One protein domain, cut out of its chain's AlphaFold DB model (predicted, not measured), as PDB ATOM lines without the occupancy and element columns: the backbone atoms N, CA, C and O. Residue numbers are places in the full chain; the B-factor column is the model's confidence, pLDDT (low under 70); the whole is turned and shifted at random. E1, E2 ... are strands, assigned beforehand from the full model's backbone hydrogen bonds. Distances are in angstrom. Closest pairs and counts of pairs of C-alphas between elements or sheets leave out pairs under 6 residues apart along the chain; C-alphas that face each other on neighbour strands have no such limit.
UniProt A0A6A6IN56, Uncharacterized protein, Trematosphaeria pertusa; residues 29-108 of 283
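What this domain is: This is residues 29 to 108 of the 283 residues of an uncharacterized protein of Trematosphaeria pertusa (UniProt A0A6A6IN56). Two small antiparallel sheets make two lobes set end to end, a curled one of four strands, E1 to E4, and a twisted one of three, E5 to E7, meeting where edge strand E3 comes beside edge strand E5. Two long links, E3 to E4 within the four-stranded lobe and E4 to E5 from one lobe to the other, have 11 residues each. The printed part has 80 residues, with seven named strands, E1 to E7 along the chain, and no named helix; the sheet orders are E1 - E2 - E4 - E3 and E5 - E7 - E6. The class is all strand, though the strands hold just 33 of the 80 residues. The whole is compact, with a radius of gyration of the C-alphas of 11.9 A, yet elongated, spanning 38 by 21 by 20 A.

How they stand to each other: In the larger sheet E2, residues 35 to 41, is staggered: residues 35 to 38 pair with E1, residues 29 to 32, and 38 to 41 with E4, residues 62 to 66. E1 and E2 form a hairpin, with N 37 and O 30 2.8 A apart; between E2 and E4, N 65 and O 38 are 2.9 A apart. E3, residues 48 to 50, forms a hairpin with E4, with N 66 and O 48 2.8 A apart. The closest C-alphas of E3 and E5, residues 78 to 81, are those of Ile 48 and Arg 80, 4.4 A apart. E5 is the antiparallel neighbour of E7, residues 102 to 107, with N 80 and O 103 3.0 A apart. E7 and E6, residues 89 to 92, form a hairpin, with N 90 and O 106 2.8 A apart. E1 and E6 are apart.

Where its parts are: E2 is 17.8 A long, E7 15.4 A and E4 12.7 A. E1 begins at C-alpha 29 (500.237, 422.332, 389.840), and E7 ends at C-alpha 107 (478.205, 407.101, 390.437).

The domain as a whole: The C-alphas farthest apart, of Asn 57 and Pro 73, are 38.3 A apart. The printed part has no cut. The links E3 to E4 and E4 to E5 are long, 11 residues each. Residues 56 to 60, 88 and 108 have pLDDT under 70.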
ATOM      1  N   TYR A  29     500.110 423.485 388.946       85.75
ATOM      2  CA  TYR A  29     500.237 422.332 389.840       85.75
ATOM      3  C   TYR A  29     500.239 422.761 391.309       85.75
ATOM      4  O   TYR A  29     500.774 423.808 391.670       85.75
ATOM      5  N   CYS A  30     499.686 421.906 392.159       86.44
ATOM      6  CA  CYS A  30     499.650 422.089 393.604       86.44
ATOM      7  C   CYS A  30     499.882 420.754 394.314       86.44
ATOM      8  O   CYS A  30     499.573 419.699 393.763       86.44
ATOM      9  N   ASP A  31     500.385 420.794 395.545       89.44
ATOM     10  CA  ASP A  31     500.608 419.603 396.367       89.44
ATOM     11  C   ASP A  31     499.751 419.671 397.628       89.44
ATOM     12  O   ASP A  31     499.880 420.605 398.415       89.44
ATOM     13  N   ALA A  32     498.889 418.674 397.824       88.88
ATOM     14  CA  ALA A  32     498.006 418.552 398.981       88.88
ATOM     15  C   ALA A  32     498.189 417.173 399.658       88.88
ATOM     16  O   ALA A  32     498.906 416.320 399.123       88.88
ATOM     17  N   PRO A  33     497.593 416.917 400.841       90.00
ATOM     18  CA  PRO A  33     497.951 415.747 401.652       90.00
ATOM     19  C   PRO A  33     497.752 414.391 400.946       90.00
ATOM     20  O   PRO A  33     498.538 413.464 401.144       90.00
ATOM     21  N   GLU A  34     496.753 414.268 400.069       90.69
ATOM     22  CA  GLU A  34     496.440 413.028 399.348       90.69
ATOM     23  C   GLU A  34     497.193 412.877 398.010       90.69
ATOM     24  O   GLU A  34     497.096 411.810 397.372       90.69
ATOM     25  N   GLY A  35     497.963 413.900 397.616       89.56
ATOM     26  CA  GLY A  35     498.867 413.904 396.467       89.56
ATOM     27  C   GLY A  35     498.933 415.234 395.710       89.56
ATOM     28  O   GLY A  35     498.366 416.249 396.113       89.56
ATOM     29  N   THR A  36     499.613 415.193 394.568       90.56
ATOM     30  CA  THR A  36     499.697 416.312 393.624       90.56
ATOM     31  C   THR A  36     498.388 416.470 392.848       90.56
ATOM     32  O   THR A  36     497.762 415.491 392.428       90.56
ATOM     33  N   GLY A  37     497.986 417.717 392.643       90.81
ATOM     34  CA  GLY A  37     496.780 418.123 391.942       90.81
ATOM     35  C   GLY A  37     497.010 419.322 391.028       90.81
ATOM     36  O   GLY A  37     498.142 419.686 390.700       90.81
ATOM     37  N   THR A  38     495.908 419.938 390.616       90.12
ATOM     38  CA  THR A  38     495.910 421.135 389.769       90.12
ATOM     39  C   THR A  38     494.951 422.179 390.333       90.12
ATOM     40  O   THR A  38     493.839 421.839 390.747       90.12
ATOM     41  N   CYS A  39     495.364 423.442 390.348       87.12
ATOM     42  CA  CYS A  39     494.559 424.578 390.778       87.12
ATOM     43  C   CYS A  39     493.452 424.855 389.765       87.12
ATOM     44  O   CYS A  39     493.709 425.189 388.610       87.12
ATOM     45  N   GLN A  40     492.202 424.701 390.187       86.69
ATOM     46  CA  GLN A  40     491.040 424.932 389.336       86.69
ATOM     47  C   GLN A  40     489.813 425.315 390.155       86.69
ATOM     48  O   GLN A  40     489.791 425.163 391.375       86.69
ATOM     49  N   LYS A  41     488.759 425.785 389.480       84.06
ATOM     50  CA  LYS A  41     487.500 426.112 390.156       84.06
ATOM     51  C   LYS A  41     486.920 424.897 390.876       84.06
ATOM     52  O   LYS A  41     486.858 423.818 390.280       84.06
ATOM     53  N   THR A  42     486.407 425.071 392.093       79.38
ATOM     54  CA  THR A  42     485.791 423.981 392.881       79.38
ATOM     55  C   THR A  42     484.698 423.247 392.104       79.38
ATOM     56  O   THR A  42     484.608 422.022 392.169       79.38
ATOM     57  N   SER A  43     483.913 423.974 391.300       80.38
ATOM     58  CA  SER A  43     482.867 423.406 390.434       80.38
ATOM     59  C   SER A  43     483.393 422.405 389.402       80.38
ATOM     60  O   SER A  43     482.649 421.531 388.964       80.38
ATOM     61  N   ASN A  44     484.662 422.528 389.012       83.62
ATOM     62  CA  ASN A  44     485.305 421.705 387.991       83.62
ATOM     63  C   ASN A  44     486.120 420.557 388.606       83.62
ATOM     64  O   ASN A  44     486.633 419.706 387.880       83.62
ATOM     65  N   CYS A  45     486.235 420.500 389.937       87.69
ATOM     66  CA  CYS A  45     486.994 419.458 390.605       87.69
ATOM     67  C   CYS A  45     486.188 418.161 390.751       87.69
ATOM     68  O   CYS A  45     485.294 418.041 391.592       87.69
ATOM     69  N   ALA A  46     486.555 417.165 389.941       87.31
ATOM     70  CA  ALA A  46     486.020 415.807 390.026       87.31
ATOM     71  C   ALA A  46     486.636 414.972 391.168       87.31
ATOM     72  O   ALA A  46     486.056 413.959 391.553       87.31
ATOM     73  N   GLY A  47     487.804 415.378 391.680       90.00
ATOM     74  CA  GLY A  47     488.515 414.734 392.787       90.00
ATOM     75  C   GLY A  47     488.307 415.441 394.128       90.00
ATOM     76  O   GLY A  47     487.277 416.079 394.356       90.00
ATOM     77  N   ILE A  48     489.306 415.342 395.004       92.88
ATOM     78  CA  ILE A  48     489.310 416.011 396.307       92.88
ATOM     79  C   ILE A  48     489.768 417.452 396.085       92.88
ATOM     80  O   ILE A  48     490.820 417.651 395.479       92.88
ATOM     81  N   ALA A  49     488.997 418.446 396.535       92.31
ATOM     82  CA  ALA A  49     489.449 419.838 396.471       92.31
ATOM     83  C   ALA A  49     489.827 420.334 397.860       92.31
ATOM     84  O   ALA A  49     489.028 420.224 398.791       92.31
ATOM     85  N   TYR A  50     491.020 420.907 397.960       88.94
ATOM     86  CA  TYR A  50     491.524 421.499 399.188       88.94
ATOM     87  C   TYR A  50     491.353 423.014 399.121       88.94
ATOM     88  O   TYR A  50     491.912 423.641 398.210       88.94
ATOM     89  N   PRO A  51     490.580 423.610 400.046       77.19
ATOM     90  CA  PRO A  51     490.511 425.058 400.170       77.19
ATOM     91  C   PRO A  51     491.839 425.629 400.682       77.19
ATOM     92  O   PRO A  51     492.584 424.924 401.354       77.19
ATOM     93  N   ASP A  52     492.064 426.908 400.370       70.25
ATOM     94  CA  ASP A  52     493.049 427.850 400.924       70.25
ATOM     95  C   ASP A  52     494.517 427.391 401.064       70.25
ATOM     96  O   ASP A  52     494.864 426.400 401.696       70.25
ATOM     97  N   GLY A  53     495.441 428.194 400.529       70.94
ATOM     98  CA  GLY A  53     496.882 428.071 400.796       70.94
ATOM     99  C   GLY A  53     497.633 427.019 399.972       70.94
ATOM    100  O   GLY A  53     498.855 427.103 399.879       70.94
ATOM    101  N   TYR A  54     496.926 426.091 399.320       80.38
ATOM    102  CA  TYR A  54     497.521 425.131 398.374       80.38
ATOM    103  C   TYR A  54     497.699 425.702 396.964       80.38
ATOM    104  O   TYR A  54     498.585 425.273 396.229       80.38
ATOM    105  N   CYS A  55     496.874 426.688 396.606       79.12
ATOM    106  CA  CYS A  55     496.991 427.470 395.381       79.12
ATOM    107  C   CYS A  55     497.378 428.917 395.760       79.12
ATOM    108  O   CYS A  55     496.691 429.545 396.575       79.12
ATOM    109  N   PRO A  56     498.536 429.430 395.303       68.88
ATOM    110  CA  PRO A  56     499.096 430.678 395.813       68.88
ATOM    111  C   PRO A  56     498.440 431.935 395.211       68.88
ATOM    112  O   PRO A  56     498.665 432.256 394.050       68.88
ATOM    113  N   ASN A  57     497.828 432.770 396.064       62.56
ATOM    114  CA  ASN A  57     497.235 434.090 395.747       62.56
ATOM    115  C   ASN A  57     495.907 434.082 394.967       62.56
ATOM    116  O   ASN A  57     495.576 435.093 394.342       62.56
ATOM    117  N   ASP A  58     495.136 432.999 395.033       60.03
ATOM    118  CA  ASP A  58     493.899 432.877 394.263       60.03
ATOM    119  C   ASP A  58     492.627 433.327 395.008       60.03
ATOM    120  O   ASP A  58     492.595 433.359 396.243       60.03
ATOM    121  N   PRO A  59     491.556 433.687 394.274       62.72
ATOM    122  CA  PRO A  59     490.219 433.850 394.837       62.72
ATOM    123  C   PRO A  59     489.709 432.542 395.466       62.72
ATOM    124  O   PRO A  59     490.061 431.450 395.029       62.72
ATOM    125  N   VAL A  60     488.818 432.657 396.456       65.94
ATOM    126  CA  VAL A  60     488.297 431.534 397.270       65.94
ATOM    127  C   VAL A  60     487.668 430.372 396.479       65.94
ATOM    128  O   VAL A  60     487.493 429.285 397.029       65.94
ATOM    129  N   ASP A  61     487.293 430.582 395.214       71.06
ATOM    130  CA  ASP A  61     486.678 429.567 394.352       71.06
ATOM    131  C   ASP A  61     487.687 428.721 393.561       71.06
ATOM    132  O   ASP A  61     487.267 427.761 392.911       71.06
ATOM    133  N   VAL A  62     488.988 429.030 393.620       79.94
ATOM    134  CA  VAL A  62     490.071 428.235 393.020       79.94
ATOM    135  C   VAL A  62     490.754 427.409 394.102       79.94
ATOM    136  O   VAL A  62     491.259 427.925 395.095       79.94
ATOM    137  N   GLN A  63     490.757 426.095 393.909       87.31
ATOM    138  CA  GLN A  63     491.210 425.127 394.899       87.31
ATOM    139  C   GLN A  63     492.133 424.099 394.259       87.31
ATOM    140  O   GLN A  63     492.040 423.811 393.060       87.31
ATOM    141  N   CYS A  64     493.001 423.508 395.076       90.50
ATOM    142  CA  CYS A  64     493.855 422.424 394.619       90.50
ATOM    143  C   CYS A  64     493.009 421.166 394.438       90.50
ATOM    144  O   CYS A  64     492.485 420.638 395.417       90.50
ATOM    145  N   CYS A  65     492.855 420.691 393.202       92.62
ATOM    146  CA  CYS A  65     492.087 419.490 392.906       92.62
ATOM    147  C   CYS A  65     492.996 418.276 392.711       92.62
ATOM    148  O   CYS A  65     493.731 418.202 391.725       92.62
ATOM    149  N   VAL A  66     492.892 417.299 393.609       94.19
ATOM    150  CA  VAL A  66     493.677 416.061 393.583       94.19
ATOM    151  C   VAL A  66     492.819 414.900 393.063       94.19
ATOM    152  O   VAL A  66     491.848 414.499 393.718       94.19
ATOM    153  N   PRO A  67     493.152 414.305 391.902       91.62
ATOM    154  CA  PRO A  67     492.425 413.161 391.365       91.62
ATOM    155  C   PRO A  67     492.845 411.864 392.075       91.62
ATOM    156  O   PRO A  67     493.756 411.155 391.644       91.62
ATOM    157  N   LYS A  68     492.157 411.520 393.168       93.88
ATOM    158  CA  LYS A  68     492.399 410.279 393.917       93.88
ATOM    159  C   LYS A  68     491.362 409.212 393.574       93.88
ATOM    160  O   LYS A  68     490.175 409.408 393.817       93.88
ATOM    161  N   LYS A  69     491.803 408.076 393.024       91.44
ATOM    162  CA  LYS A  69     490.935 406.914 392.765       91.44
ATOM    163  C   LYS A  69     490.540 406.222 394.066       91.44
ATOM    164  O   LYS A  69     491.364 406.116 394.976       91.44
ATOM    165  N   CYS A  70     489.315 405.710 394.119       91.25
ATOM    166  CA  CYS A  70     488.884 404.872 395.228       91.25
ATOM    167  C   CYS A  70     489.603 403.515 395.222       91.25
ATOM    168  O   CYS A  70     490.054 403.028 394.180       91.25
ATOM    169  N   SER A  71     489.668 402.870 396.384       90.12
ATOM    170  CA  SER A  71     490.075 401.470 396.489       90.12
ATOM    171  C   SER A  71     489.010 400.532 395.902       90.12
ATOM    172  O   SER A  71     487.868 400.922 395.634       90.12
ATOM    173  N   ALA A  72     489.387 399.269 395.681       75.31
ATOM    174  CA  ALA A  72     488.450 398.243 395.235       75.31
ATOM    175  C   ALA A  72     487.229 398.156 396.183       75.31
ATOM    176  O   ALA A  72     487.396 398.291 397.397       75.31
ATOM    177  N   PRO A  73     486.009 397.936 395.655       74.94
ATOM    178  CA  PRO A  73     485.695 397.578 394.266       74.94
ATOM    179  C   PRO A  73     485.502 398.774 393.310       74.94
ATOM    180  O   PRO A  73     485.256 398.568 392.125       74.94
ATOM    181  N   TYR A  74     485.639 400.019 393.775       80.69
ATOM    182  CA  TYR A  74     485.249 401.223 393.028       80.69
ATOM    183  C   TYR A  74     486.417 401.929 392.325       80.69
ATOM    184  O   TYR A  74     486.440 403.153 392.240       80.69
ATOM    185  N   ALA A  75     487.390 401.181 391.794       78.94
ATOM    186  CA  ALA A  75     488.644 401.730 391.250       78.94
ATOM    187  C   ALA A  75     488.480 402.727 390.075       78.94
ATOM    188  O   ALA A  75     489.435 403.401 389.687       78.94
ATOM    189  N   THR A  76     487.279 402.819 389.498       80.75
ATOM    190  CA  THR A  76     486.892 403.774 388.445       80.75
ATOM    191  C   THR A  76     486.284 405.074 388.981       80.75
ATOM    192  O   THR A  76     486.100 406.017 388.216       80.75
ATOM    193  N   SER A  77     485.960 405.133 390.272       87.75
ATOM    194  CA  SER A  77     485.394 406.301 390.952       87.75
ATOM    195  C   SER A  77     486.486 407.128 391.635       87.75
ATOM    196  O   SER A  77     487.605 406.651 391.852       87.75
ATOM    197  N   LEU A  78     486.159 408.378 391.971       92.12
ATOM    198  CA  LEU A  78     487.076 409.311 392.624       92.12
ATOM    199  C   LEU A  78     486.624 409.640 394.048       92.12
ATOM    200  O   LEU A  78     485.431 409.718 394.354       92.12
ATOM    201  N   CYS A  79     487.607 409.858 394.909       93.94
ATOM    202  CA  CYS A  79     487.418 410.386 396.247       93.94
ATOM    203  C   CYS A  79     487.057 411.866 396.181       93.94
ATOM    204  O   CYS A  79     487.658 412.615 395.407       93.94
ATOM    205  N   ARG A  80     486.091 412.283 397.000       93.56
ATOM    206  CA  ARG A  80     485.693 413.687 397.168       93.56
ATOM    207  C   ARG A  80     485.304 413.937 398.618       93.56
ATOM    208  O   ARG A  80     484.891 413.005 399.313       93.56
ATOM    209  N   HIS A  81     485.371 415.187 399.059       92.25
ATOM    210  CA  HIS A  81     484.771 415.551 400.332       92.25
ATOM    211  C   HIS A  81     483.238 415.512 400.240       92.25
ATOM    212  O   HIS A  81     482.645 415.984 399.269       92.25
ATOM    213  N   THR A  82     482.572 415.015 401.281       91.19
ATOM    214  CA  THR A  82     481.105 414.890 401.337       91.19
ATOM    215  C   THR A  82     480.381 416.225 401.153       91.19
ATOM    216  O   THR A  82     479.328 416.278 400.518       91.19
ATOM    217  N   HIS A  83     480.969 417.320 401.638       87.69
ATOM    218  CA  HIS A  83     480.423 418.673 401.497       87.69
ATOM    219  C   HIS A  83     480.529 419.239 400.068       87.69
ATOM    220  O   HIS A  83     479.823 420.188 399.742       87.69
ATOM    221  N   GLN A  84     481.360 418.655 399.194       85.25
ATOM    222  CA  GLN A  84     481.458 419.040 397.775       85.25
ATOM    223  C   GLN A  84     480.313 418.468 396.926       85.25
ATOM    224  O   GLN A  84     480.191 418.787 395.741       85.25
ATOM    225  N   GLY A  85     479.494 417.591 397.518       86.69
ATOM    226  CA  GLY A  85     478.490 416.808 396.815       86.69
ATOM    227  C   GLY A  85     479.102 415.716 395.934       86.69
ATOM    228  O   GLY A  85     480.282 415.725 395.591       86.69
ATOM    229  N   CYS A  86     478.283 414.746 395.540       88.06
ATOM    230  CA  CYS A  86     478.671 413.693 394.608       88.06
ATOM    231  C   CYS A  86     477.818 413.819 393.346       88.06
ATOM    232  O   CYS A  86     476.684 413.346 393.291       88.06
ATOM    233  N   SER A  87     478.341 414.533 392.346       73.06
ATOM    234  CA  SER A  87     477.619 414.827 391.109       73.06
ATOM    235  C   SER A  87     477.276 413.520 390.376       73.06
ATOM    236  O   SER A  87     478.163 412.874 389.814       73.06
ATOM    237  N   ALA A  88     475.987 413.154 390.384       61.22
ATOM    238  CA  ALA A  88     475.415 411.922 389.819       61.22
ATOM    239  C   ALA A  88     475.780 410.604 390.543       61.22
ATOM    240  O   ALA A  88     475.851 409.549 389.911       61.22
ATOM    241  N   GLY A  89     476.000 410.637 391.861       77.94
ATOM    242  CA  GLY A  89     476.354 409.436 392.617       77.94
ATOM    243  C   GLY A  89     475.975 409.447 394.093       77.94
ATOM    244  O   GLY A  89     475.267 410.329 394.570       77.94
ATOM    245  N   SER A  90     476.461 408.440 394.810       88.94
ATOM    246  CA  SER A  90     476.357 408.289 396.260       88.94
ATOM    247  C   SER A  90     477.750 408.244 396.880       88.94
ATOM    248  O   SER A  90     478.709 407.801 396.248       88.94
ATOM    249  N   PHE A  91     477.874 408.687 398.125       92.75
ATOM    250  CA  PHE A  91     479.118 408.526 398.869       92.75
ATOM    251  C   PHE A  91     479.178 407.151 399.527       92.75
ATOM    252  O   PHE A  91     478.224 406.731 400.183       92.75
ATOM    253  N   VAL A  92     480.309 406.465 399.359       91.62
ATOM    254  CA  VAL A  92     480.616 405.210 400.048       91.62
ATOM    255  C   VAL A  92     481.852 405.420 400.933       91.62
ATOM    256  O   VAL A  92     482.924 405.764 400.417       91.62
ATOM    257  N   PRO A  93     481.733 405.235 402.259       93.50
ATOM    258  CA  PRO A  93     482.847 405.406 403.187       93.50
ATOM    259  C   PRO A  93     483.858 404.252 403.091       93.50
ATOM    260  O   PRO A  93     483.549 403.177 402.585       93.50
ATOM    261  N   GLY A  94     485.077 404.460 403.602       92.06
ATOM    262  CA  GLY A  94     486.088 403.398 403.756       92.06
ATOM    263  C   GLY A  94     486.866 403.021 402.490       92.06
ATOM    264  O   GLY A  94     487.744 402.165 402.548       92.06
ATOM    265  N   HIS A  95     486.590 403.678 401.359       92.50
ATOM    266  CA  HIS A  95     487.259 403.418 400.078       92.50
ATOM    267  C   HIS A  95     488.218 404.525 399.628       92.50
ATOM    268  O   HIS A  95     488.715 404.497 398.502       92.50
ATOM    269  N   CYS A  96     488.488 405.493 400.497       93.88
ATOM    270  CA  CYS A  96     489.393 406.603 400.246       93.88
ATOM    271  C   CYS A  96     490.308 406.807 401.456       93.88
ATOM    272  O   CYS A  96     489.859 406.601 402.584       93.88
ATOM    273  N   PRO A  97     491.585 407.166 401.242       92.19
ATOM    274  CA  PRO A  97     492.451 407.601 402.327       92.19
ATOM    275  C   PRO A  97     492.035 408.995 402.812       92.19
ATOM    276  O   PRO A  97     491.436 409.754 402.051       92.19
ATOM    277  N   GLY A  98     492.398 409.317 404.052       90.12
ATOM    278  CA  GLY A  98     492.107 410.606 404.675       90.12
ATOM    279  C   GLY A  98     491.065 410.503 405.787       90.12
ATOM    280  O   GLY A  98     490.835 409.427 406.347       90.12
ATOM    281  N   ASP A  99     490.476 411.641 406.145       91.38
ATOM    282  CA  ASP A  99     489.459 411.723 407.192       91.38
ATOM    283  C   ASP A  99     488.075 411.221 406.731       91.38
ATOM    284  O   ASP A  99     487.845 410.887 405.569       91.38
ATOM    285  N   SER A 100     487.114 411.171 407.660       92.44
ATOM    286  CA  SER A 100     485.761 410.658 407.403       92.44
ATOM    287  C   SER A 100     484.937 411.495 406.420       92.44
ATOM    288  O   SER A 100     483.882 411.037 405.960       92.44
ATOM    289  N   THR A 101     485.386 412.705 406.091       92.88
ATOM    290  CA  THR A 101     484.743 413.567 405.102       92.88
ATOM    291  C   THR A 101     485.174 413.217 403.684       92.88
ATOM    292  O   THR A 101     484.420 413.521 402.767       92.88
ATOM    293  N   ILE A 102     486.311 412.544 403.483       94.19
ATOM    294  CA  ILE A 102     486.770 412.081 402.170       94.19
ATOM    295  C   ILE A 102     486.196 410.687 401.913       94.19
ATOM    296  O   ILE A 102     486.609 409.687 402.498       94.19
ATOM    297  N   GLN A 103     485.220 410.606 401.015       95.44
ATOM    298  CA  GLN A 103     484.530 409.359 400.697       95.44
ATOM    299  C   GLN A 103     484.544 409.093 399.197       95.44
ATOM    300  O   GLN A 103     484.729 410.001 398.381       95.44
ATOM    301  N   CYS A 104     484.347 407.831 398.820       93.44
ATOM    302  CA  CYS A 104     484.285 407.470 397.416       93.44
ATOM    303  C   CYS A 104     482.967 407.971 396.834       93.44
ATOM    304  O   CYS A 104     481.899 407.509 397.236       93.44
ATOM    305  N   CYS A 105     483.033 408.920 395.904       91.44
ATOM    306  CA  CYS A 105     481.871 409.365 395.152       91.44
ATOM    307  C   CYS A 105     481.628 408.358 394.026       91.44
ATOM    308  O   CYS A 105     482.171 408.482 392.924       91.44
ATOM    309  N   VAL A 106     480.847 407.318 394.327       87.81
ATOM    310  CA  VAL A 106     480.474 406.312 393.338       87.81
ATOM    311  C   VAL A 106     479.286 406.845 392.569       87.81
ATOM    312  O   VAL A 106     478.236 407.122 393.142       87.81
ATOM    313  N   LYS A 107     479.414 406.984 391.252       78.12
ATOM    314  CA  LYS A 107     478.205 407.101 390.437       78.12
ATOM    315  C   LYS A 107     477.425 405.811 390.631       78.12
ATOM    316  O   LYS A 107     478.014 404.732 390.528       78.12
ATOM    317  N   SER A 108     476.152 405.924 391.016       57.88
ATOM    318  CA  SER A 108     475.285 404.761 391.182       57.88
ATOM    319  C   SER A 108     475.461 403.895 389.946       57.88
ATOM    320  O   SER A 108     475.379 404.412 388.834       57.88
TER     321      SER A 108